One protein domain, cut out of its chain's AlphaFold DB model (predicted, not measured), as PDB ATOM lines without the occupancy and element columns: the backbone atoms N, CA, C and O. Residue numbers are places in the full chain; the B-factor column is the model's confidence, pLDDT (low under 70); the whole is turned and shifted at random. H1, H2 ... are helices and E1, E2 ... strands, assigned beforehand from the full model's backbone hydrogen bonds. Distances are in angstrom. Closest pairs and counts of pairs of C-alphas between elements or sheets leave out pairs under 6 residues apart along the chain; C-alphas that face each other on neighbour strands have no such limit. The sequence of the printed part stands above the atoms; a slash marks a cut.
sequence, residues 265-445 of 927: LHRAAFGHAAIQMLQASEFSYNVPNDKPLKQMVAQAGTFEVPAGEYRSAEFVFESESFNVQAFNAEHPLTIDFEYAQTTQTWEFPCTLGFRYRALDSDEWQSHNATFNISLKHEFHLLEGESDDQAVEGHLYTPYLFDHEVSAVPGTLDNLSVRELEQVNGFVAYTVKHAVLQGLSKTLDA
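Overview. This is residues 265 to 445 of the 927 residues of an uncharacterized protein of Pseudomonas amygdali pv. sesami (UniProt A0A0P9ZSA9). One twisted antiparallel sheet curls round two helices, the long H2 and the shorter H1, which meet near the C-terminal end of H2. The long strands E7 and E8, side by side, make much of the sheet's length, and they and E2 bend sharply. The printed part has 181 residues, with two named helices and ten named strands in the order H1, E1 to E10, H2; the class is mixed, helices and strands. The sheet is branched, with no single order of strands. The whole is compact, with a radius of gyration of the C-alphas of 18.2 A and spans of 59 by 41 by 29 A.

Along the chain. H1, residues 265 to 277, begins at C-alpha 265 (178.873, 230.289, 113.191) and is 17.8 A long. E1, residues 279 to 286, and E2, residues 295 to 305, follow; E2 bends by 81 degrees at residue 300. E3 is residues 309 to 311, E4 315 to 319, E5 322 to 325 and E6 334 to 337; E4 runs on into E5 at 67 degrees. E7, residues 342 to 358, is 40.2 A long and bends by 80 degrees at residue 353. E8, residues 365 to 386, is 49.0 A long and bends by 88 degrees at residue 383. E9, residues 389 to 396, and E10, residues 405 to 407, come before H2, residues 417 to 442, 37.6 A long, which ends at C-alpha 442 (172.699, 217.618, 111.367).

Arrangement. E6, E7, E8 and E9 form a meander, each strand the antiparallel neighbour of the one before. In the hairpin E7 and E8, N 348 and O 373 are 3.0 A apart, within hydrogen-bond range. In the hairpin E8 and E9, N 380 and O 394 are 2.9 A apart. E9 and E10 lie on one side of E8, E7 on the other side. E4 and E6 lie on one side of E7; N 318 and O 355 of E4 and E7 are 2.9 A apart. E1 lies on one side of E2, E5 and E6 on the other side; N 284 and O 297 of the hairpin E1 and E2 are 2.9 A apart. The hairpin E3 and E4 has N 310 and O 317 at 3.0 A. H2 is on the sheet; its closest C-alphas to E2 are Ala 434 and Val 305, 5.7 A. H1 is on it too; the closest C-alphas of H1 and E1 are Ile 275 and Ser 281, 6.2 A. H1, with residues 272 to 277 alone, touches H2; the closest C-alphas are Ala 273 and Thr 442, 4.6 A. They run opposite ways at a steep tilt of 68 degrees, only just short of about perpendicular. Every O i to N i+4 pair is within hydrogen-bond range in H2, and 7 of 9 in H1.

Size, cuts and confidence. The two C-alphas farthest apart, Asp 290 and Ser 361, are 62.7 A apart. The printed part has no cut, and no link is long. The mean pLDDT of the printed part is 90.5; residues 387 to 388 and 398 to 403 are under 70.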
ATOM      1  N   LEU A 265     179.679 231.041 114.148       96.38
ATOM      2  CA  LEU A 265     178.873 230.289 113.191       96.38
ATOM      3  C   LEU A 265     179.480 228.923 112.858       96.38
ATOM      4  O   LEU A 265     178.746 227.945 112.794       96.38
ATOM      5  N   HIS A 266     180.804 228.810 112.724       96.81
ATOM      6  CA  HIS A 266     181.473 227.522 112.500       96.81
ATOM      7  C   HIS A 266     181.317 226.568 113.692       96.81
ATOM      8  O   HIS A 266     180.982 225.395 113.503       96.81
ATOM      9  N   ARG A 267     181.487 227.079 114.926       95.56
ATOM     10  CA  ARG A 267     181.193 226.319 116.154       95.56
ATOM     11  C   ARG A 267     179.761 225.804 116.128       95.56
ATOM     12  O   ARG A 267     179.537 224.608 116.281       95.56
ATOM     13  N   ALA A 268     178.813 226.705 115.894       95.56
ATOM     14  CA  ALA A 268     177.395 226.394 115.891       95.56
ATOM     15  C   ALA A 268     177.007 225.402 114.792       95.56
ATOM     16  O   ALA A 268     176.267 224.470 115.080       95.56
ATOM     17  N   ALA A 269     177.508 225.563 113.569       96.06
ATOM     18  CA  ALA A 269     177.144 224.716 112.442       96.06
ATOM     19  C   ALA A 269     177.733 223.308 112.574       96.06
ATOM     20  O   ALA A 269     177.000 222.327 112.490       96.06
ATOM     21  N   PHE A 270     179.045 223.193 112.807       96.81
ATOM     22  CA  PHE A 270     179.735 221.902 112.778       96.81
ATOM     23  C   PHE A 270     179.826 221.235 114.154       96.81
ATOM     24  O   PHE A 270     179.609 220.030 114.277       96.81
ATOM     25  N   GLY A 271     180.124 222.001 115.208       95.94
ATOM     26  CA  GLY A 271     180.224 221.470 116.570       95.94
ATOM     27  C   GLY A 271     178.899 220.880 117.045       95.94
ATOM     28  O   GLY A 271     178.857 219.741 117.511       95.94
ATOM     29  N   HIS A 272     177.798 221.607 116.835       95.50
ATOM     30  CA  HIS A 272     176.461 221.101 117.141       95.50
ATOM     31  C   HIS A 272     176.093 219.888 116.278       95.50
ATOM     32  O   HIS A 272     175.560 218.907 116.795       95.50
ATOM     33  N   ALA A 273     176.433 219.905 114.983       96.06
ATOM     34  CA  ALA A 273     176.181 218.779 114.089       96.06
ATOM     35  C   ALA A 273     176.868 217.492 114.555       96.06
ATOM     36  O   ALA A 273     176.262 216.422 114.497       96.06
ATOM     37  N   ALA A 274     178.103 217.591 115.051       95.31
ATOM     38  CA  ALA A 274     178.835 216.455 115.593       95.31
ATOM     39  C   ALA A 274     178.237 215.933 116.908       95.31
ATOM     40  O   ALA A 274     178.185 214.721 117.101       95.31
ATOM     41  N   ILE A 275     177.741 216.822 117.777       95.81
ATOM     42  CA  ILE A 275     176.994 216.434 118.984       95.81
ATOM     43  C   ILE A 275     175.734 215.651 118.590       95.81
ATOM     44  O   ILE A 275     175.516 214.552 119.086       95.81
ATOM     45  N   GLN A 276     174.940 216.173 117.651       95.56
ATOM     46  CA  GLN A 276     173.679 215.551 117.224       95.56
ATOM     47  C   GLN A 276     173.867 214.257 116.421       95.56
ATOM     48  O   GLN A 276     173.005 213.381 116.440       95.56
ATOM     49  N   MET A 277     174.980 214.122 115.696       95.06
ATOM     50  CA  MET A 277     175.275 212.932 114.892       95.06
ATOM     51  C   MET A 277     175.562 211.696 115.764       95.06
ATOM     52  O   MET A 277     175.372 210.565 115.313       95.06
ATOM     53  N   LEU A 278     176.032 211.896 116.997       95.81
ATOM     54  CA  LEU A 278     176.456 210.837 117.906       95.81
ATOM     55  C   LEU A 278     175.359 210.472 118.915       95.81
ATOM     56  O   LEU A 278     174.703 211.325 119.501       95.81
ATOM     57  N   GLN A 279     175.211 209.179 119.199       94.88
ATOM     58  CA  GLN A 279     174.357 208.697 120.285       94.88
ATOM     59  C   GLN A 279     175.107 208.747 121.618       94.88
ATOM     60  O   GLN A 279     176.239 208.267 121.697       94.88
ATOM     61  N   ALA A 280     174.457 209.267 122.668       94.00
ATOM     62  CA  ALA A 280     175.023 209.397 124.018       94.00
ATOM     63  C   ALA A 280     176.406 210.082 124.023       94.00
ATOM     64  O   ALA A 280     177.355 209.605 124.646       94.00
ATOM     65  N   SER A 281     176.526 211.170 123.261       94.25
ATOM     66  CA  SER A 281     177.765 211.928 123.122       94.25
ATOM     67  C   SER A 281     178.144 212.660 124.402       94.25
ATOM     68  O   SER A 281     177.297 213.281 125.042       94.25
ATOM     69  N   GLU A 282     179.438 212.693 124.692       96.75
ATOM     70  CA  GLU A 282     180.024 213.563 125.707       96.75
ATOM     71  C   GLU A 282     181.295 214.181 125.127       96.75
ATOM     72  O   GLU A 282     182.106 213.469 124.533       96.75
ATOM     73  N   PHE A 283     181.480 215.490 125.290       97.31
ATOM     74  CA  PHE A 283     182.651 216.217 124.805       97.31
ATOM     75  C   PHE A 283     183.305 217.000 125.940       97.31
ATOM     76  O   PHE A 283     182.629 217.587 126.784       97.31
ATOM     77  N   SER A 284     184.634 217.053 125.922       96.62
ATOM     78  CA  SER A 284     185.390 218.061 126.658       96.62
ATOM     79  C   SER A 284     185.704 219.246 125.742       96.62
ATOM     80  O   SER A 284     185.875 219.093 124.529       96.62
ATOM     81  N   TYR A 285     185.758 220.440 126.333       96.44
ATOM     82  CA  TYR A 285     185.880 221.711 125.623       96.44
ATOM     83  C   TYR A 285     187.178 222.408 126.025       96.44
ATOM     84  O   TYR A 285     187.375 222.745 127.193       96.44
ATOM     85  N   ASN A 286     188.065 222.651 125.061       95.56
ATOM     86  CA  ASN A 286     189.296 223.403 125.279       95.56
ATOM     87  C   ASN A 286     189.070 224.884 124.953       95.56
ATOM     88  O   ASN A 286     189.124 225.295 123.788       95.56
ATOM     89  N   VAL A 287     188.801 225.675 125.993       92.12
ATOM     90  CA  VAL A 287     188.560 227.121 125.907       92.12
ATOM     91  C   VAL A 287     189.679 227.860 126.643       92.12
ATOM     92  O   VAL A 287     189.713 227.833 127.875       92.12
ATOM     93  N   PRO A 288     190.618 228.504 125.929       87.94
ATOM     94  CA  PRO A 288     191.598 229.389 126.554       87.94
ATOM     95  C   PRO A 288     190.919 230.610 127.200       87.94
ATOM     96  O   PRO A 288     189.857 231.034 126.759       87.94
ATOM     97  N   ASN A 289     191.539 231.220 128.215       80.75
ATOM     98  CA  ASN A 289     190.933 232.340 128.960       80.75
ATOM     99  C   ASN A 289     190.618 233.575 128.093       80.75
ATOM    100  O   ASN A 289     189.723 234.349 128.416       80.75
ATOM    101  N   ASP A 290     191.381 233.776 127.025       84.31
ATOM    102  CA  ASP A 290     191.422 234.969 126.179       84.31
ATOM    103  C   ASP A 290     191.014 234.689 124.724       84.31
ATOM    104  O   ASP A 290     191.115 235.565 123.864       84.31
ATOM    105  N   LYS A 291     190.570 233.462 124.418       88.44
ATOM    106  CA  LYS A 291     190.172 233.048 123.068       88.44
ATOM    107  C   LYS A 291     188.888 232.226 123.089       88.44
ATOM    108  O   LYS A 291     188.647 231.508 124.056       88.44
ATOM    109  N   PRO A 292     188.078 232.288 122.019       92.19
ATOM    110  CA  PRO A 292     186.929 231.402 121.893       92.19
ATOM    111  C   PRO A 292     187.359 229.925 121.854       92.19
ATOM    112  O   PRO A 292     188.542 229.614 121.692       92.19
ATOM    113  N   LEU A 293     186.382 229.020 121.997       95.62
ATOM    114  CA  LEU A 293     186.564 227.566 121.929       95.62
ATOM    115  C   LEU A 293     187.511 227.163 120.804       95.62
ATOM    116  O   LEU A 293     187.190 227.348 119.636       95.62
ATOM    117  N   LYS A 294     188.641 226.559 121.163       96.19
ATOM    118  CA  LYS A 294     189.628 226.116 120.180       96.19
ATOM    119  C   LYS A 294     189.345 224.702 119.693       96.19
ATOM    120  O   LYS A 294     189.584 224.399 118.531       96.19
ATOM    121  N   GLN A 295     188.894 223.824 120.588       97.44
ATOM    122  CA  GLN A 295     188.765 222.408 120.272       97.44
ATOM    123  C   GLN A 295     187.681 221.726 121.111       97.44
ATOM    124  O   GLN A 295     187.573 221.979 122.312       97.44
ATOM    125  N   MET A 296     186.929 220.823 120.484       98.00
ATOM    126  CA  MET A 296     186.094 219.817 121.149       98.00
ATOM    127  C   MET A 296     186.754 218.444 121.034       98.00
ATOM    128  O   MET A 296     187.245 218.087 119.962       98.00
ATOM    129  N   VAL A 297     186.741 217.666 122.119       97.75
ATOM    130  CA  VAL A 297     187.308 216.308 122.161       97.75
ATOM    131  C   VAL A 297     186.280 215.337 122.727       97.75
ATOM    132  O   VAL A 297     185.894 215.449 123.895       97.75
ATOM    133  N   ALA A 298     185.852 214.367 121.921       97.81
ATOM    134  CA  ALA A 298     184.887 213.362 122.353       97.81
ATOM    135  C   ALA A 298     185.438 212.547 123.534       97.81
ATOM    136  O   ALA A 298     186.575 212.082 123.499       97.81
ATOM    137  N   GLN A 299     184.627 212.387 124.576       97.38
ATOM    138  CA  GLN A 299     184.868 211.539 125.753       97.38
ATOM    139  C   GLN A 299     183.991 210.284 125.726       97.38
ATOM    140  O   GLN A 299     184.370 209.237 126.243       97.38
ATOM    141  N   ALA A 300     182.834 210.382 125.074       95.88
ATOM    142  CA  ALA A 300     181.932 209.280 124.801       95.88
ATOM    143  C   ALA A 300     181.121 209.583 123.537       95.88
ATOM    144  O   ALA A 300     181.107 210.708 123.032       95.88
ATOM    145  N   GLY A 301     180.432 208.569 123.030       96.38
ATOM    146  CA  GLY A 301     179.541 208.693 121.886       96.38
ATOM    147  C   GLY A 301     179.708 207.530 120.927       96.38
ATOM    148  O   GLY A 301     180.822 207.067 120.674       96.38
ATOM    149  N   THR A 302     178.591 207.052 120.392       96.00
ATOM    150  CA  THR A 302     178.568 205.991 119.384       96.00
ATOM    151  C   THR A 302     177.975 206.521 118.086       96.00
ATOM    152  O   THR A 302     176.939 207.181 118.103       96.00
ATOM    153  N   PHE A 303     178.621 206.212 116.968       95.81
ATOM    154  CA  PHE A 303     178.101 206.467 115.631       95.81
ATOM    155  C   PHE A 303     177.740 205.143 114.960       95.81
ATOM    156  O   PHE A 303     178.547 204.209 114.944       95.81
ATOM    157  N   GLU A 304     176.534 205.065 114.410       94.94
ATOM    158  CA  GLU A 304     176.061 203.895 113.676       94.94
ATOM    159  C   GLU A 304     176.401 204.041 112.190       94.94
ATOM    160  O   GLU A 304     175.978 204.988 111.526       94.94
ATOM    161  N   VAL A 305     177.139 203.070 111.661       95.06
ATOM    162  CA  VAL A 305     177.352 202.902 110.227       95.06
ATOM    163  C   VAL A 305     176.307 201.901 109.723       95.06
ATOM    164  O   VAL A 305     176.347 200.732 110.122       95.06
ATOM    165  N   PRO A 306     175.351 202.320 108.872       94.25
ATOM    166  CA  PRO A 306     174.323 201.425 108.359       94.25
ATOM    167  C   PRO A 306     174.924 200.361 107.431       94.25
ATOM    168  O   PRO A 306     176.033 200.506 106.918       94.25
ATOM    169  N   ALA A 307     174.159 199.294 107.188       93.81
ATOM    170  CA  ALA A 307     174.497 198.310 106.164       93.81
ATOM    171  C   ALA A 307     174.701 199.002 104.804       93.81
ATOM    172  O   ALA A 307     173.922 199.881 104.426       93.81
ATOM    173  N   GLY A 308     175.757 198.619 104.089       88.88
ATOM    174  CA  GLY A 308     176.189 199.288 102.866       88.88
ATOM    175  C   GLY A 308     176.343 198.320 101.704       88.88
ATOM    176  O   GLY A 308     176.750 197.176 101.893       88.88
ATOM    177  N   GLU A 309     176.064 198.809 100.498       92.44
ATOM    178  CA  GLU A 309     176.374 198.132  99.238       92.44
ATOM    179  C   GLU A 309     177.367 198.986  98.441       92.44
ATOM    180  O   GLU A 309     177.222 200.208  98.349       92.44
ATOM    181  N   TYR A 310     178.375 198.354  97.843       91.62
ATOM    182  CA  TYR A 310     179.361 199.040  97.011       91.62
ATOM    183  C   TYR A 310     179.753 198.185  95.817       91.62
ATOM    184  O   TYR A 310     179.941 196.975  95.923       91.62
ATOM    185  N   ARG A 311     179.924 198.829  94.665       93.19
ATOM    186  CA  ARG A 311     180.386 198.182  93.443       93.19
ATOM    187  C   ARG A 311     181.711 198.798  93.022       93.19
ATOM    188  O   ARG A 311     181.744 199.958  92.618       93.19
ATOM    189  N   SER A 312     182.776 198.009  93.087       90.38
ATOM    190  CA  SER A 312     184.082 198.383  92.552       90.38
ATOM    191  C   SER A 312     184.186 198.031  91.061       90.38
ATOM    192  O   SER A 312     183.207 197.649  90.411       90.38
ATOM    193  N   ALA A 313     185.394 198.150  90.504       87.69
ATOM    194  CA  ALA A 313     185.678 197.736  89.134       87.69
ATOM    195  C   ALA A 313     185.488 196.224  88.908       87.69
ATOM    196  O   ALA A 313     185.107 195.831  87.806       87.69
ATOM    197  N   GLU A 314     185.742 195.392  89.925       92.88
ATOM    198  CA  GLU A 314     185.779 193.928  89.789       92.88
ATOM    199  C   GLU A 314     184.783 193.194  90.707       92.88
ATOM    200  O   GLU A 314     184.414 192.058  90.403       92.88
ATOM    201  N   PHE A 315     184.289 193.830  91.776       94.62
ATOM    202  CA  PHE A 315     183.506 193.165  92.821       94.62
ATOM    203  C   PHE A 315     182.249 193.945  93.233       94.62
ATOM    204  O   PHE A 315     182.153 195.166  93.076       94.62
ATOM    205  N   VAL A 316     181.281 193.219  93.794       95.50
ATOM    206  CA  VAL A 316     180.167 193.774  94.577       95.50
ATOM    207  C   VAL A 316     180.387 193.406  96.036       95.50
ATOM    208  O   VAL A 316     180.672 192.245  96.324       95.50
ATOM    209  N   PHE A 317     180.239 194.380  96.927       96.38
ATOM    210  CA  PHE A 317     180.411 194.258  98.369       96.38
ATOM    211  C   PHE A 317     179.108 194.577  99.094       96.38
ATOM    212  O   PHE A 317     178.381 195.485  98.692       96.38
ATOM    213  N   GLU A 318     178.868 193.868 100.191       96.31
ATOM    214  CA  GLU A 318     177.789 194.134 101.137       96.31
ATOM    215  C   GLU A 318     178.328 194.045 102.570       96.31
ATOM    216  O   GLU A 318     179.049 193.096 102.890       96.31
ATOM    217  N   SER A 319     177.972 194.992 103.441       95.44
ATOM    218  CA  SER A 319     178.250 194.921 104.886       95.44
ATOM    219  C   SER A 319     176.983 194.880 105.719       95.44
ATOM    220  O   SER A 319     175.948 195.432 105.352       95.44
ATOM    221  N   GLU A 320     177.103 194.293 106.905       93.50
ATOM    222  CA  GLU A 320     176.148 194.514 107.988       93.50
ATOM    223  C   GLU A 320     176.364 195.902 108.619       93.50
ATOM    224  O   GLU A 320     177.413 196.525 108.442       93.50
ATOM    225  N   SER A 321     175.367 196.400 109.355       94.62
ATOM    226  CA  SER A 321     175.522 197.616 110.160       94.62
ATOM    227  C   SER A 321     176.498 197.383 111.311       94.62
ATOM    228  O   SER A 321     176.493 196.313 111.924       94.62
ATOM    229  N   PHE A 322     177.278 198.396 111.665       94.38
ATOM    230  CA  PHE A 322     178.206 198.332 112.791       94.38
ATOM    231  C   PHE A 322     178.329 199.684 113.489       94.38
ATOM    232  O   PHE A 322     177.958 200.720 112.950       94.38
ATOM    233  N   ASN A 323     178.865 199.667 114.706       93.50
ATOM    234  CA  ASN A 323     179.019 200.857 115.533       93.50
ATOM    235  C   ASN A 323     180.489 201.219 115.694       93.50
ATOM    236  O   ASN A 323     181.337 200.343 115.881       93.50
ATOM    237  N   VAL A 324     180.775 202.516 115.693       93.44
ATOM    238  CA  VAL A 324     182.115 203.061 115.919       93.44
ATOM    239  C   VAL A 324     182.077 204.029 117.098       93.44
ATOM    240  O   VAL A 324     181.088 204.730 117.318       93.44
ATOM    241  N   GLN A 325     183.135 204.022 117.905       94.19
ATOM    242  CA  GLN A 325     183.222 204.857 119.100       94.19
ATOM    243  C   GLN A 325     183.890 206.188 118.761       94.19
ATOM    244  O   GLN A 325     184.945 206.221 118.129       94.19
ATOM    245  N   ALA A 326     183.283 207.289 119.203       94.19
ATOM    246  CA  ALA A 326     183.865 208.621 119.067       94.19
ATOM    247  C   ALA A 326     185.094 208.795 119.974       94.19
ATOM    248  O   ALA A 326     186.029 209.512 119.627       94.19
ATOM    249  N   PHE A 327     185.121 208.110 121.121       92.50
ATOM    250  CA  PHE A 327     186.260 208.111 122.034       92.50
ATOM    251  C   PHE A 327     187.259 206.992 121.716       92.50
ATOM    252  O   PHE A 327     186.892 205.823 121.577       92.50
ATOM    253  N   ASN A 328     188.538 207.358 121.683       85.44
ATOM    254  CA  ASN A 328     189.693 206.471 121.613       85.44
ATOM    255  C   ASN A 328     190.788 207.084 122.504       85.44
ATOM    256  O   ASN A 328     191.014 208.289 122.447       85.44
ATOM    257  N   ALA A 329     191.445 206.279 123.343       83.50
ATOM    258  CA  ALA A 329     192.433 206.771 124.308       83.50
ATOM    259  C   ALA A 329     193.662 207.425 123.649       83.50
ATOM    260  O   ALA A 329     194.287 208.287 124.262       83.50
ATOM    261  N   GLU A 330     194.008 207.018 122.425       84.81
ATOM    262  CA  GLU A 330     195.149 207.571 121.686       84.81
ATOM    263  C   GLU A 330     194.718 208.691 120.729       84.81
ATOM    264  O   GLU A 330     195.360 209.742 120.681       84.81
ATOM    265  N   HIS A 331     193.605 208.495 120.011       89.00
ATOM    266  CA  HIS A 331     193.155 209.379 118.928       89.00
ATOM    267  C   HIS A 331     191.621 209.562 118.922       89.00
ATOM    268  O   HIS A 331     190.938 209.031 118.043       89.00
ATOM    269  N   PRO A 332     191.037 210.262 119.912       94.00
ATOM    270  CA  PRO A 332     189.591 210.497 119.955       94.00
ATOM    271  C   PRO A 332     189.132 211.384 118.785       94.00
ATOM    272  O   PRO A 332     189.940 212.076 118.169       94.00
ATOM    273  N   LEU A 333     187.825 211.411 118.507       96.38
ATOM    274  CA  LEU A 333     187.230 212.410 117.619       96.38
ATOM    275  C   LEU A 333     187.520 213.814 118.166       96.38
ATOM    276  O   LEU A 333     187.068 214.168 119.262       96.38
ATOM    277  N   THR A 334     188.234 214.617 117.381       97.62
ATOM    278  CA  THR A 334     188.481 216.030 117.660       97.62
ATOM    279  C   THR A 334     187.858 216.919 116.599       97.62
ATOM    280  O   THR A 334     187.760 216.561 115.423       97.62
ATOM    281  N   ILE A 335     187.436 218.100 117.038       98.00
ATOM    282  CA  ILE A 335     186.943 219.173 116.182       98.00
ATOM    283  C   ILE A 335     187.705 220.427 116.572       98.00
ATOM    284  O   ILE A 335     187.534 220.936 117.678       98.00
ATOM    285  N   ASP A 336     188.567 220.889 115.680       97.94
ATOM    286  CA  ASP A 336     189.385 222.080 115.841       97.94
ATOM    287  C   ASP A 336     188.710 223.263 115.148       97.94
ATOM    288  O   ASP A 336     188.370 223.191 113.965       97.94
ATOM    289  N   PHE A 337     188.518 224.355 115.885       97.19
ATOM    290  CA  PHE A 337     187.902 225.578 115.388       97.19
ATOM    291  C   PHE A 337     188.970 226.633 115.122       97.19
ATOM    292  O   PHE A 337     189.685 227.085 116.021       97.19
ATOM    293  N   GLU A 338     189.056 227.036 113.862       94.81
ATOM    294  CA  GLU A 338     189.729 228.249 113.426       94.81
ATOM    295  C   GLU A 338     188.677 229.321 113.110       94.81
ATOM    296  O   GLU A 338     187.470 229.085 113.175       94.81
ATOM    297  N   TYR A 339     189.111 230.539 112.778       91.56
ATOM    298  CA  TYR A 339     188.171 231.652 112.631       91.56
ATOM    299  C   TYR A 339     187.164 231.466 111.479       91.56
ATOM    300  O   TYR A 339     185.995 231.821 111.610       91.56
ATOM    301  N   ALA A 340     187.609 230.908 110.352       91.44
ATOM    302  CA  ALA A 340     186.797 230.703 109.147       91.44
ATOM    303  C   ALA A 340     186.885 229.264 108.608       91.44
ATOM    304  O   ALA A 340     186.701 229.017 107.414       91.44
ATOM    305  N   GLN A 341     187.240 228.324 109.485       95.00
ATOM    306  CA  GLN A 341     187.395 226.916 109.148       95.00
ATOM    307  C   GLN A 341     187.182 226.057 110.392       95.00
ATOM    308  O   GLN A 341     187.551 226.428 111.504       95.00
ATOM    309  N   THR A 342     186.612 224.874 110.205       96.88
ATOM    310  CA  THR A 342     186.585 223.812 111.213       96.88
ATOM    311  C   THR A 342     187.241 222.563 110.657       96.88
ATOM    312  O   THR A 342     186.983 222.190 109.519       96.88
ATOM    313  N   THR A 343     188.075 221.899 111.452       96.25
ATOM    314  CA  THR A 343     188.733 220.654 111.053       96.25
ATOM    315  C   THR A 343     188.314 219.528 111.981       96.25
ATOM    316  O   THR A 343     188.548 219.585 113.183       96.25
ATOM    317  N   GLN A 344     187.723 218.480 111.421       95.56
ATOM    318  CA  GLN A 344     187.392 217.252 112.130       95.56
ATOM    319  C   GLN A 344     188.487 216.214 111.890       95.56
ATOM    320  O   GLN A 344     188.823 215.951 110.738       95.56
ATOM    321  N   THR A 345     189.005 215.606 112.958       94.31
ATOM    322  CA  THR A 345     189.962 214.486 112.897       94.31
ATOM    323  C   THR A 345     189.430 213.324 113.724       94.31
ATOM    324  O   THR A 345     188.945 213.531 114.834       94.31
ATOM    325  N   TRP A 346     189.446 212.104 113.191       93.44
ATOM    326  CA  TRP A 346     188.958 210.931 113.917       93.44
ATOM    327  C   TRP A 346     189.651 209.664 113.448       93.44
ATOM    328  O   TRP A 346     189.564 209.309 112.271       93.44
ATOM    329  N   GLU A 347     190.307 208.975 114.381       92.00
ATOM    330  CA  GLU A 347     190.979 207.712 114.103       92.00
ATOM    331  C   GLU A 347     190.469 206.609 115.021       92.00
ATOM    332  O   GLU A 347     190.465 206.719 116.251       92.00
ATOM    333  N   PHE A 348     190.027 205.513 114.420       91.50
ATOM    334  CA  PHE A 348     189.439 204.421 115.174       91.50
ATOM    335  C   PHE A 348     189.603 203.084 114.452       91.50
ATOM    336  O   PHE A 348     189.555 203.018 113.221       91.50
ATOM    337  N   PRO A 349     189.753 201.989 115.211       90.38
ATOM    338  CA  PRO A 349     189.568 200.660 114.665       90.38
ATOM    339  C   PRO A 349     188.069 200.347 114.540       90.38
ATOM    340  O   PRO A 349     187.291 200.622 115.455       90.38
ATOM    341  N   CYS A 350     187.650 199.703 113.451       90.56
ATOM    342  CA  CYS A 350     186.312 199.120 113.331       90.56
ATOM    343  C   CYS A 350     186.388 197.653 112.917       90.56
ATOM    344  O   CYS A 350     187.223 197.276 112.098       90.56
ATOM    345  N   THR A 351     185.495 196.824 113.450       91.50
ATOM    346  CA  THR A 351     185.321 195.439 112.995       91.50
ATOM    347  C   THR A 351     183.962 195.320 112.330       91.50
ATOM    348  O   THR A 351     182.960 195.661 112.957       91.50
ATOM    349  N   LEU A 352     183.932 194.849 111.085       93.31
ATOM    350  CA  LEU A 352     182.689 194.646 110.347       93.31
ATOM    351  C   LEU A 352     182.653 193.285 109.655       93.31
ATOM    352  O   LEU A 352     183.647 192.816 109.091       93.31
ATOM    353  N   GLY A 353     181.461 192.692 109.670       94.00
ATOM    354  CA  GLY A 353     181.105 191.583 108.801       94.00
ATOM    355  C   GLY A 353     180.745 192.108 107.417       94.00
ATOM    356  O   GLY A 353     179.902 192.997 107.278       94.00
ATOM    357  N   PHE A 354     181.378 191.556 106.387       95.56
ATOM    358  CA  PHE A 354     181.061 191.868 105.001       95.56
ATOM    359  C   PHE A 354     181.133 190.625 104.124       95.56
ATOM    360  O   PHE A 354     181.756 189.617 104.465       95.56
ATOM    361  N   ARG A 355     180.494 190.693 102.963       95.69
ATOM    362  CA  ARG A 355     180.637 189.700 101.908       95.69
ATOM    363  C   ARG A 355     180.902 190.369 100.576       95.69
ATOM    364  O   ARG A 355     180.444 191.482 100.342       95.69
ATOM    365  N   TYR A 356     181.625 189.686  99.701       95.38
ATOM    366  CA  TYR A 356     181.866 190.169  98.349       95.38
ATOM    367  C   TYR A 356     181.880 189.035  97.327       95.38
ATOM    368  O   TYR A 356     182.102 187.874  97.673       95.38
ATOM    369  N   ARG A 357     181.598 189.369  96.069       95.44
ATOM    370  CA  ARG A 357     181.662 188.447  94.925       95.44
ATOM    371  C   ARG A 357     182.170 189.170  93.687       95.44
ATOM    372  O   ARG A 357     181.958 190.378  93.552       95.44
ATOM    373  N   ALA A 358     182.820 188.444  92.781       92.94
ATOM    374  CA  ALA A 358     183.229 188.996  91.490       92.94
ATOM    375  C   ALA A 358     181.999 189.361  90.644       92.94
ATOM    376  O   ALA A 358     180.946 188.732  90.760       92.94
ATOM    377  N   LEU A 359     182.110 190.374  89.783       92.50
ATOM    378  CA  LEU A 359     180.986 190.836  88.955       92.50
ATOM    379  C   LEU A 359     180.430 189.762  88.007       92.50
ATOM    380  O   LEU A 359     179.260 189.831  87.633       92.50
ATOM    381  N   ASP A 360     181.258 188.794  87.624       92.06
ATOM    382  CA  ASP A 360     180.938 187.670  86.744       92.06
ATOM    383  C   ASP A 360     180.617 186.362  87.494       92.06
ATOM    384  O   ASP A 360     180.381 185.336  86.853       92.06
ATOM    385  N   SER A 361     180.570 186.390  88.831       91.19
ATOM    386  CA  SER A 361     180.280 185.235  89.688       91.19
ATOM    387  C   SER A 361     179.118 185.510  90.644       91.19
ATOM    388  O   SER A 361     178.955 186.622  91.142       91.19
ATOM    389  N   ASP A 362     178.334 184.476  90.951       89.88
ATOM    390  CA  ASP A 362     177.279 184.511  91.977       89.88
ATOM    391  C   ASP A 362     177.760 183.972  93.343       89.88
ATOM    392  O   ASP A 362     176.991 183.913  94.304       89.88
ATOM    393  N   GLU A 363     179.028 183.561  93.449       93.56
ATOM    394  CA  GLU A 363     179.603 182.992  94.669       93.56
ATOM    395  C   GLU A 363     180.065 184.088  95.640       93.56
ATOM    396  O   GLU A 363     181.007 184.830  95.362       93.56
ATOM    397  N   TRP A 364     179.402 184.176  96.796       94.88
ATOM    398  CA  TRP A 364     179.731 185.130  97.855       94.88
ATOM    399  C   TRP A 364     180.802 184.600  98.806       94.88
ATOM    400  O   TRP A 364     180.693 183.490  99.327       94.88
ATOM    401  N   GLN A 365     181.775 185.451  99.116       92.06
ATOM    402  CA  GLN A 365     182.800 185.217 100.127       92.06
ATOM    403  C   GLN A 365     182.556 186.129 101.324       92.06
ATOM    404  O   GLN A 365     182.537 187.348 101.174       92.06
ATOM    405  N   SER A 366     182.358 185.551 102.508       94.31
ATOM    406  CA  SER A 366     182.118 186.293 103.749       94.31
ATOM    407  C   SER A 366     183.382 186.411 104.591       94.31
ATOM    408  O   SER A 366     184.084 185.427 104.812       94.31
ATOM    409  N   HIS A 367     183.619 187.605 105.119       93.00
ATOM    410  CA  HIS A 367     184.730 187.927 106.001       93.00
ATOM    411  C   HIS A 367     184.239 188.745 107.194       93.00
ATOM    412  O   HIS A 367     183.257 189.478 107.114       93.00
ATOM    413  N   ASN A 368     184.952 188.626 108.309       92.75
ATOM    414  CA  ASN A 368     184.827 189.527 109.444       92.75
ATOM    415  C   ASN A 368     186.237 190.009 109.779       92.75
ATOM    416  O   ASN A 368     187.087 189.195 110.144       92.75
ATOM    417  N   ALA A 369     186.502 191.295 109.567       92.94
ATOM    418  CA  ALA A 369     187.850 191.848 109.639       92.94
ATOM    419  C   ALA A 369     187.858 193.197 110.356       92.94
ATOM    420  O   ALA A 369     186.864 193.926 110.360       92.94
ATOM    421  N   THR A 370     189.004 193.506 110.960       93.00
ATOM    422  CA  THR A 370     189.248 194.780 111.635       93.00
ATOM    423  C   THR A 370     190.054 195.694 110.724       93.00
ATOM    424  O   THR A 370     191.042 195.266 110.125       93.00
ATOM    425  N   PHE A 371     189.655 196.958 110.650       92.50
ATOM    426  CA  PHE A 371     190.302 197.993 109.856       92.50
ATOM    427  C   PHE A 371     190.638 199.181 110.744       92.50
ATOM    428  O   PHE A 371     189.835 199.555 111.596       92.50
ATOM    429  N   ASN A 372     191.805 199.777 110.531       91.44
ATOM    430  CA  ASN A 372     192.157 201.074 111.088       91.44
ATOM    431  C   ASN A 372     191.701 202.152 110.115       91.44
ATOM    432  O   ASN A 372     192.085 202.120 108.941       91.44
ATOM    433  N   ILE A 373     190.887 203.077 110.612       91.12
ATOM    434  CA  ILE A 373     190.329 204.181 109.845       91.12
ATOM    435  C   ILE A 373     190.906 205.487 110.382       91.12
ATOM    436  O   ILE A 373     190.953 205.677 111.596       91.12
ATOM    437  N   SER A 374     191.300 206.386 109.485       91.00
ATOM    438  CA  SER A 374     191.680 207.760 109.803       91.00
ATOM    439  C   SER A 374     190.934 208.713 108.870       91.00
ATOM    440  O   SER A 374     191.081 208.658 107.648       91.00
ATOM    441  N   LEU A 375     190.063 209.539 109.454       90.56
ATOM    442  CA  LEU A 375     189.225 210.507 108.750       90.56
ATOM    443  C   LEU A 375     189.649 211.923 109.110       90.56
ATOM    444  O   LEU A 375     189.750 212.266 110.291       90.56
ATOM    445  N   LYS A 376     189.786 212.762 108.083       90.69
ATOM    446  CA  LYS A 376     189.962 214.201 108.237       90.69
ATOM    447  C   LYS A 376     189.039 214.956 107.287       90.69
ATOM    448  O   LYS A 376     189.100 214.743 106.077       90.69
ATOM    449  N   HIS A 377     188.221 215.854 107.827       91.31
ATOM    450  CA  HIS A 377     187.349 216.726 107.039       91.31
ATOM    451  C   HIS A 377     187.546 218.189 107.428       91.31
ATOM    452  O   HIS A 377     187.757 218.502 108.597       91.31
ATOM    453  N   GLU A 378     187.460 219.078 106.444       93.88
ATOM    454  CA  GLU A 378     187.543 220.528 106.613       93.88
ATOM    455  C   GLU A 378     186.205 221.149 106.220       93.88
ATOM    456  O   GLU A 378     185.683 220.894 105.137       93.88
ATOM    457  N   PHE A 379     185.622 221.932 107.118       95.50
ATOM    458  CA  PHE A 379     184.342 222.594 106.935       95.50
ATOM    459  C   PHE A 379     184.530 224.106 106.870       95.50
ATOM    460  O   PHE A 379     185.215 224.685 107.716       95.50
ATOM    461  N   HIS A 380     183.882 224.729 105.890       95.25
ATOM    462  CA  HIS A 380     183.885 226.169 105.678       95.25
ATOM    463  C   HIS A 380     182.465 226.683 105.483       95.25
ATOM    464  O   HIS A 380     181.653 226.045 104.816       95.25
ATOM    465  N   LEU A 381     182.202 227.873 106.008       94.50
ATOM    466  CA  LEU A 381     181.034 228.672 105.667       94.50
ATOM    467  C   LEU A 381     181.428 229.680 104.586       94.50
ATOM    468  O   LEU A 381     182.351 230.470 104.785       94.50
ATOM    469  N   LEU A 382     180.747 229.631 103.445       93.06
ATOM    470  CA  LEU A 382     180.975 230.506 102.296       93.06
ATOM    471  C   LEU A 382     179.719 231.328 101.996       93.06
ATOM    472  O   LEU A 382     178.632 231.003 102.469       93.06
ATOM    473  N   GLU A 383     179.877 232.411 101.234       90.50
ATOM    474  CA  GLU A 383     178.742 233.206 100.760       90.50
ATOM    475  C   GLU A 383     177.865 232.349  99.841       90.50
ATOM    476  O   GLU A 383     178.378 231.716  98.916       90.50
ATOM    477  N   GLY A 384     176.564 232.304 100.127       86.00
ATOM    478  CA  GLY A 384     175.624 231.498  99.351       86.00
ATOM    479  C   GLY A 384     175.289 232.106  97.990       86.00
ATOM    480  O   GLY A 384     175.389 233.316  97.778       86.00
ATOM    481  N   GLU A 385     174.873 231.257  97.050       76.31
ATOM    482  CA  GLU A 385     174.582 231.665  95.667       76.31
ATOM    483  C   GLU A 385     173.161 232.246  95.492       76.31
ATOM    484  O   GLU A 385     172.844 232.822  94.446       76.31
ATOM    485  N   SER A 386     172.299 232.108  96.505       73.12
ATOM    486  CA  SER A 386     170.904 232.573  96.520       73.12
ATOM    487  C   SER A 386     170.699 233.725  97.504       73.12
ATOM    488  O   SER A 386     171.221 233.700  98.614       73.12
ATOM    489  N   ASP A 387     169.848 234.697  97.160       62.72
ATOM    490  CA  ASP A 387     169.509 235.802  98.071       62.72
ATOM    491  C   ASP A 387     168.814 235.330  99.370       62.72
ATOM    492  O   ASP A 387     168.927 235.994 100.404       62.72
ATOM    493  N   ASP A 388     168.151 234.165  99.358       65.56
ATOM    494  CA  ASP A 388     167.466 233.609 100.538       65.56
ATOM    495  C   ASP A 388     168.437 232.924 101.524       65.56
ATOM    496  O   ASP A 388     168.192 232.896 102.738       65.56
ATOM    497  N   GLN A 389     169.572 232.419 101.028       74.25
ATOM    498  CA  GLN A 389     170.605 231.722 101.799       74.25
ATOM    499  C   GLN A 389     171.924 232.485 101.707       74.25
ATOM    500  O   GLN A 389     172.695 232.314 100.774       74.25
ATOM    501  N   ALA A 390     172.203 233.318 102.708       81.00
ATOM    502  CA  ALA A 390     173.418 234.130 102.712       81.00
ATOM    503  C   ALA A 390     174.696 233.323 102.968       81.00
ATOM    504  O   ALA A 390     175.786 233.792 102.648       81.00
ATOM    505  N   VAL A 391     174.559 232.141 103.573       90.75
ATOM    506  CA  VAL A 391     175.674 231.290 103.977       90.75
ATOM    507  C   VAL A 391     175.412 229.851 103.548       90.75
ATOM    508  O   VAL A 391     174.343 229.303 103.814       90.75
ATOM    509  N   GLU A 392     176.421 229.231 102.946       91.75
ATOM    510  CA  GLU A 392     176.437 227.819 102.575       91.75
ATOM    511  C   GLU A 392     177.584 227.085 103.279       91.75
ATOM    512  O   GLU A 392     178.688 227.605 103.438       91.75
ATOM    513  N   GLY A 393     177.316 225.855 103.725       91.94
ATOM    514  CA  GLY A 393     178.299 225.000 104.386       91.94
ATOM    515  C   GLY A 393     178.971 224.048 103.403       91.94
ATOM    516  O   GLY A 393     178.310 223.199 102.811       91.94
ATOM    517  N   HIS A 394     180.289 224.145 103.266       92.31
ATOM    518  CA  HIS A 394     181.085 223.301 102.382       92.31
ATOM    519  C   HIS A 394     181.975 222.369 103.197       92.31
ATOM    520  O   HIS A 394     182.754 222.823 104.034       92.31
ATOM    521  N   LEU A 395     181.885 221.068 102.923       91.31
ATOM    522  CA  LEU A 395     182.688 220.035 103.571       91.31
ATOM    523  C   LEU A 395     183.667 219.423 102.564       91.31
ATOM    524  O   LEU A 395     183.257 218.878 101.540       91.31
ATOM    525  N   TYR A 396     184.957 219.491 102.872       89.00
ATOM    526  CA  TYR A 396     186.051 219.013 102.033       89.00
ATOM    527  C   TYR A 396     186.822 217.885 102.716       89.00
ATOM    528  O   TYR A 396     186.961 217.843 103.939       89.00
ATOM    529  N   THR A 397     187.382 216.988 101.907       79.88
ATOM    530  CA  THR A 397     188.365 215.990 102.343       79.88
ATOM    531  C   THR A 397     189.734 216.381 101.769       79.88
ATOM    532  O   THR A 397     189.826 216.594 100.556       79.88
ATOM    533  N   PRO A 398     190.803 216.501 102.578       69.38
ATOM    534  CA  PRO A 398     192.121 216.906 102.090       69.38
ATOM    535  C   PRO A 398     192.691 215.952 101.026       69.38
ATOM    536  O   PRO A 398     192.690 214.738 101.201       69.38
ATOM    537  N   TYR A 399     193.260 216.507  99.950       53.69
ATOM    538  CA  TYR A 399     193.760 215.757  98.782       53.69
ATOM    539  C   TYR A 399     194.930 214.787  99.055       53.69
ATOM    540  O   TYR A 399     195.183 213.919  98.230       53.69
ATOM    541  N   LEU A 400     195.678 214.956 100.154       54.53
ATOM    542  CA  LEU A 400     196.940 214.242 100.439       54.53
ATOM    543  C   LEU A 400     196.795 213.093 101.454       54.53
ATOM    544  O   LEU A 400     197.784 212.654 102.042       54.53
ATOM    545  N   PHE A 401     195.575 212.629 101.715       56.16
ATOM    546  CA  PHE A 401     195.312 211.635 102.755       56.16
ATOM    547  C   PHE A 401     195.301 210.210 102.180       56.16
ATOM    548  O   PHE A 401     194.273 209.549 102.112       56.16
ATOM    549  N   ASP A 402     196.458 209.746 101.703       51.72
ATOM    550  CA  ASP A 402     196.519 208.583 100.808       51.72
ATOM    551  C   ASP A 402     196.090 207.240 101.435       51.72
ATOM    552  O   ASP A 402     195.842 206.300 100.681       51.72
ATOM    553  N   HIS A 403     195.970 207.085 102.760       60.94
ATOM    554  CA  HIS A 403     195.662 205.793 103.410       60.94
ATOM    555  C   HIS A 403     194.608 205.925 104.528       60.94
ATOM    556  O   HIS A 403     194.893 205.699 105.700       60.94
ATOM    557  N   GLU A 404     193.373 206.277 104.172       77.44
ATOM    558  CA  GLU A 404     192.266 206.438 105.135       77.44
ATOM    559  C   GLU A 404     191.820 205.136 105.795       77.44
ATOM    560  O   GLU A 404     191.273 205.167 106.893       77.44
ATOM    561  N   VAL A 405     192.018 203.998 105.125       88.19
ATOM    562  CA  VAL A 405     191.616 202.681 105.619       88.19
ATOM    563  C   VAL A 405     192.717 201.668 105.363       88.19
ATOM    564  O   VAL A 405     193.189 201.507 104.237       88.19
ATOM    565  N   SER A 406     193.093 200.941 106.410       90.06
ATOM    566  CA  SER A 406     194.020 199.815 106.319       90.06
ATOM    567  C   SER A 406     193.509 198.618 107.113       90.06
ATOM    568  O   SER A 406     193.128 198.740 108.276       90.06
ATOM    569  N   ALA A 407     193.498 197.442 106.488       89.56
ATOM    570  CA  ALA A 407     193.180 196.198 107.177       89.56
ATOM    571  C   ALA A 407     194.255 195.862 108.223       89.56
ATOM    572  O   ALA A 407     195.456 195.928 107.943       89.56
ATOM    573  N   VAL A 408     193.828 195.459 109.419       89.81
ATOM    574  CA  VAL A 408     194.731 194.957 110.458       89.81
ATOM    575  C   VAL A 408     195.284 193.587 110.018       89.81
ATOM    576  O   VAL A 408     194.493 192.718 109.627       89.81
ATOM    577  N   PRO A 409     196.614 193.358 110.089       83.25
ATOM    578  CA  PRO A 409     197.228 192.092 109.679       83.25
ATOM    579  C   PRO A 409     196.595 190.864 110.348       83.25
ATOM    580  O   PRO A 409     196.253 190.906 111.532       83.25
ATOM    581  N   GLY A 410     196.480 189.755 109.613       78.06
ATOM    582  CA  GLY A 410     196.037 188.455 110.131       78.06
ATOM    583  C   GLY A 410     194.630 188.015 109.715       78.06
ATOM    584  O   GLY A 410     194.325 186.827 109.807       78.06
ATOM    585  N   THR A 411     193.763 188.924 109.250       72.44
ATOM    586  CA  THR A 411     192.358 188.596 108.906       72.44
ATOM    587  C   THR A 411     192.096 188.455 107.406       72.44
ATOM    588  O   THR A 411     191.209 187.698 107.011       72.44
ATOM    589  N   LEU A 412     192.889 189.128 106.566       87.38
ATOM    590  CA  LEU A 412     192.730 189.170 105.105       87.38
ATOM    591  C   LEU A 412     194.015 188.784 104.348       87.38
ATOM    592  O   LEU A 412     194.119 189.016 103.149       87.38
ATOM    593  N   ASP A 413     194.981 188.151 105.024       82.38
ATOM    594  CA  ASP A 413     196.318 187.837 104.482       82.38
ATOM    595  C   ASP A 413     196.298 186.892 103.263       82.38
ATOM    596  O   ASP A 413     197.274 186.802 102.520       82.38
ATOM    597  N   ASN A 414     195.187 186.180 103.059       85.06
ATOM    598  CA  ASN A 414     194.996 185.267 101.931       85.06
ATOM    599  C   ASN A 414     194.486 185.968 100.659       85.06
ATOM    600  O   ASN A 414     194.390 185.313  99.621       85.06
ATOM    601  N   LEU A 415     194.134 187.257 100.734       89.12
ATOM    602  CA  LEU A 415     193.681 188.039  99.586       89.12
ATOM    603  C   LEU A 415     194.867 188.541  98.760       89.12
ATOM    604  O   LEU A 415     195.931 188.876  99.285       89.12
ATOM    605  N   SER A 416     194.680 188.633  97.446       90.12
ATOM    606  CA  SER A 416     195.647 189.306  96.585       90.12
ATOM    607  C   SER A 416     195.708 190.805  96.895       90.12
ATOM    608  O   SER A 416     194.753 191.403  97.390       90.12
ATOM    609  N   VAL A 417     196.823 191.447  96.537       86.94
ATOM    610  CA  VAL A 417     197.015 192.897  96.738       86.94
ATOM    611  C   VAL A 417     195.877 193.716  96.108       86.94
ATOM    612  O   VAL A 417     195.420 194.680  96.710       86.94
ATOM    613  N   ARG A 418     195.378 193.301  94.935       87.50
ATOM    614  CA  ARG A 418     194.268 193.977  94.239       87.50
ATOM    615  C   ARG A 418     192.907 193.761  94.899       87.50
ATOM    616  O   ARG A 418     192.076 194.664  94.867       87.50
ATOM    617  N   GLU A 419     192.660 192.578  95.459       89.94
ATOM    618  CA  GLU A 419     191.433 192.308  96.222       89.94
ATOM    619  C   GLU A 419     191.427 193.127  97.511       89.94
ATOM    620  O   GLU A 419     190.440 193.795  97.807       89.94
ATOM    621  N   LEU A 420     192.552 193.154  98.231       90.06
ATOM    622  CA  LEU A 420     192.702 193.931  99.460       90.06
ATOM    623  C   LEU A 420     192.532 195.440  99.220       90.06
ATOM    624  O   LEU A 420     191.876 196.112 100.011       90.06
ATOM    625  N   GLU A 421     193.071 195.969  98.120       89.50
ATOM    626  CA  GLU A 421     192.894 197.373  97.725       89.50
ATOM    627  C   GLU A 421     191.411 197.724  97.510       89.50
ATOM    628  O   GLU A 421     190.930 198.738  98.016       89.50
ATOM    629  N   GLN A 422     190.654 196.855  96.834       92.06
ATOM    630  CA  GLN A 422     189.223 197.068  96.600       92.06
ATOM    631  C   GLN A 422     188.376 196.875  97.868       92.06
ATOM    632  O   GLN A 422     187.413 197.617  98.058       92.06
ATOM    633  N   VAL A 423     188.751 195.949  98.760       91.44
ATOM    634  CA  VAL A 423     188.132 195.799 100.091       91.44
ATOM    635  C   VAL A 423     188.352 197.059 100.933       91.44
ATOM    636  O   VAL A 423     187.400 197.573 101.517       91.44
ATOM    637  N   ASN A 424     189.573 197.602 100.965       90.94
ATOM    638  CA  ASN A 424     189.854 198.854 101.674       90.94
ATOM    639  C   ASN A 424     189.043 200.017 101.080       90.94
ATOM    640  O   ASN A 424     188.462 200.798 101.830       90.94
ATOM    641  N   GLY A 425     188.941 200.097  99.746       89.19
ATOM    642  CA  GLY A 425     188.115 201.092  99.057       89.19
ATOM    643  C   GLY A 425     186.624 200.988  99.398       89.19
ATOM    644  O   GLY A 425     185.970 202.008  99.615       89.19
ATOM    645  N   PHE A 426     186.096 199.768  99.516       91.88
ATOM    646  CA  PHE A 426     184.733 199.518  99.987       91.88
ATOM    647  C   PHE A 426     184.509 200.040 101.411       91.88
ATOM    648  O   PHE A 426     183.558 200.783 101.646       91.88
ATOM    649  N   VAL A 427     185.376 199.672 102.358       91.75
ATOM    650  CA  VAL A 427     185.239 200.100 103.758       91.75
ATOM    651  C   VAL A 427     185.356 201.622 103.869       91.75
ATOM    652  O   VAL A 427     184.539 202.246 104.549       91.75
ATOM    653  N   ALA A 428     186.301 202.229 103.141       90.00
ATOM    654  CA  ALA A 428     186.456 203.680 103.067       90.00
ATOM    655  C   ALA A 428     185.178 204.358 102.561       90.00
ATOM    656  O   ALA A 428     184.688 205.292 103.194       90.00
ATOM    657  N   TYR A 429     184.605 203.858 101.461       89.69
ATOM    658  CA  TYR A 429     183.345 204.364 100.920       89.69
ATOM    659  C   TYR A 429     182.207 204.252 101.939       89.69
ATOM    660  O   TYR A 429     181.544 205.250 102.208       89.69
ATOM    661  N   THR A 430     182.000 203.074 102.532       91.62
ATOM    662  CA  THR A 430     180.886 202.815 103.456       91.62
ATOM    663  C   THR A 430     180.934 203.728 104.678       91.62
ATOM    664  O   THR A 430     179.931 204.349 105.028       91.62
ATOM    665  N   VAL A 431     182.110 203.876 105.292       91.06
ATOM    666  CA  VAL A 431     182.287 204.726 106.477       91.06
ATOM    667  C   VAL A 431     182.146 206.203 106.123       91.06
ATOM    668  O   VAL A 431     181.391 206.916 106.781       91.06
ATOM    669  N   LYS A 432     182.819 206.671 105.065       88.50
ATOM    670  CA  LYS A 432     182.719 208.071 104.631       88.50
ATOM    671  C   LYS A 432     181.305 208.447 104.252       88.50
ATOM    672  O   LYS A 432     180.817 209.482 104.687       88.50
ATOM    673  N   HIS A 433     180.643 207.611 103.461       89.50
ATOM    674  CA  HIS A 433     179.271 207.848 103.052       89.50
ATOM    675  C   HIS A 433     178.353 207.946 104.273       89.50
ATOM    676  O   HIS A 433     177.540 208.862 104.340       89.50
ATOM    677  N   ALA A 434     178.521 207.067 105.269       92.94
ATOM    678  CA  ALA A 434     177.762 207.145 106.512       92.94
ATOM    679  C   ALA A 434     178.021 208.457 107.267       92.94
ATOM    680  O   ALA A 434     177.060 209.137 107.617       92.94
ATOM    681  N   VAL A 435     179.285 208.849 107.474       91.12
ATOM    682  CA  VAL A 435     179.642 210.101 108.168       91.12
ATOM    683  C   VAL A 435     179.107 211.321 107.421       91.12
ATOM    684  O   VAL A 435     178.464 212.171 108.028       91.12
ATOM    685  N   LEU A 436     179.298 211.390 106.101       90.19
ATOM    686  CA  LEU A 436     178.773 212.472 105.266       90.19
ATOM    687  C   LEU A 436     177.246 212.526 105.314       90.19
ATOM    688  O   LEU A 436     176.674 213.606 105.427       90.19
ATOM    689  N   GLN A 437     176.572 211.376 105.282       91.56
ATOM    690  CA  GLN A 437     175.120 211.312 105.411       91.56
ATOM    691  C   GLN A 437     174.655 211.743 106.809       91.56
ATOM    692  O   GLN A 437     173.654 212.449 106.921       91.56
ATOM    693  N   GLY A 438     175.363 211.341 107.866       92.12
ATOM    694  CA  GLY A 438     175.107 211.762 109.243       92.12
ATOM    695  C   GLY A 438     175.220 213.275 109.386       92.12
ATOM    696  O   GLY A 438     174.244 213.925 109.753       92.12
ATOM    697  N   LEU A 439     176.361 213.834 108.978       91.38
ATOM    698  CA  LEU A 439     176.606 215.274 108.970       91.38
ATOM    699  C   LEU A 439     175.603 216.024 108.089       91.38
ATOM    700  O   LEU A 439     175.102 217.053 108.508       91.38
ATOM    701  N   SER A 440     175.225 215.513 106.915       90.81
ATOM    702  CA  SER A 440     174.240 216.186 106.048       90.81
ATOM    703  C   SER A 440     172.857 216.351 106.689       90.81
ATOM    704  O   SER A 440     172.091 217.215 106.275       90.81
ATOM    705  N   LYS A 441     172.522 215.521 107.688       92.00
ATOM    706  CA  LYS A 441     171.253 215.604 108.426       92.00
ATOM    707  C   LYS A 441     171.314 216.570 109.606       92.00
ATOM    708  O   LYS A 441     170.258 216.979 110.079       92.00
ATOM    709  N   THR A 442     172.509 216.864 110.118       93.00
ATOM    710  CA  THR A 442     172.699 217.618 111.367       93.00
ATOM    711  C   THR A 442     173.428 218.945 111.179       93.00
ATOM    712  O   THR A 442     173.284 219.825 112.024       93.00
ATOM    713  N   LEU A 443     174.190 219.109 110.093       92.69
ATOM    714  CA  LEU A 443     174.820 220.367 109.707       92.69
ATOM    715  C   LEU A 443     173.757 221.417 109.441       92.69
ATOM    716  O   LEU A 443     172.845 221.214 108.642       92.69
ATOM    717  N   ASP A 444     173.938 222.563 110.083       90.50
ATOM    718  CA  ASP A 444     173.055 223.696 109.912       90.50
ATOM    719  C   ASP A 444     173.845 225.004 109.806       90.50
ATOM    720  O   ASP A 444     174.417 225.488 110.781       90.50
ATOM    721  N   ALA A 445     173.839 225.590 108.609       90.75
ATOM    722  CA  ALA A 445     174.413 226.908 108.351       90.75
ATOM    723  C   ALA A 445     173.458 228.062 108.726       90.75
ATOM    724  O   ALA A 445     173.879 229.214 108.720       90.75
TER     725      ALA A 445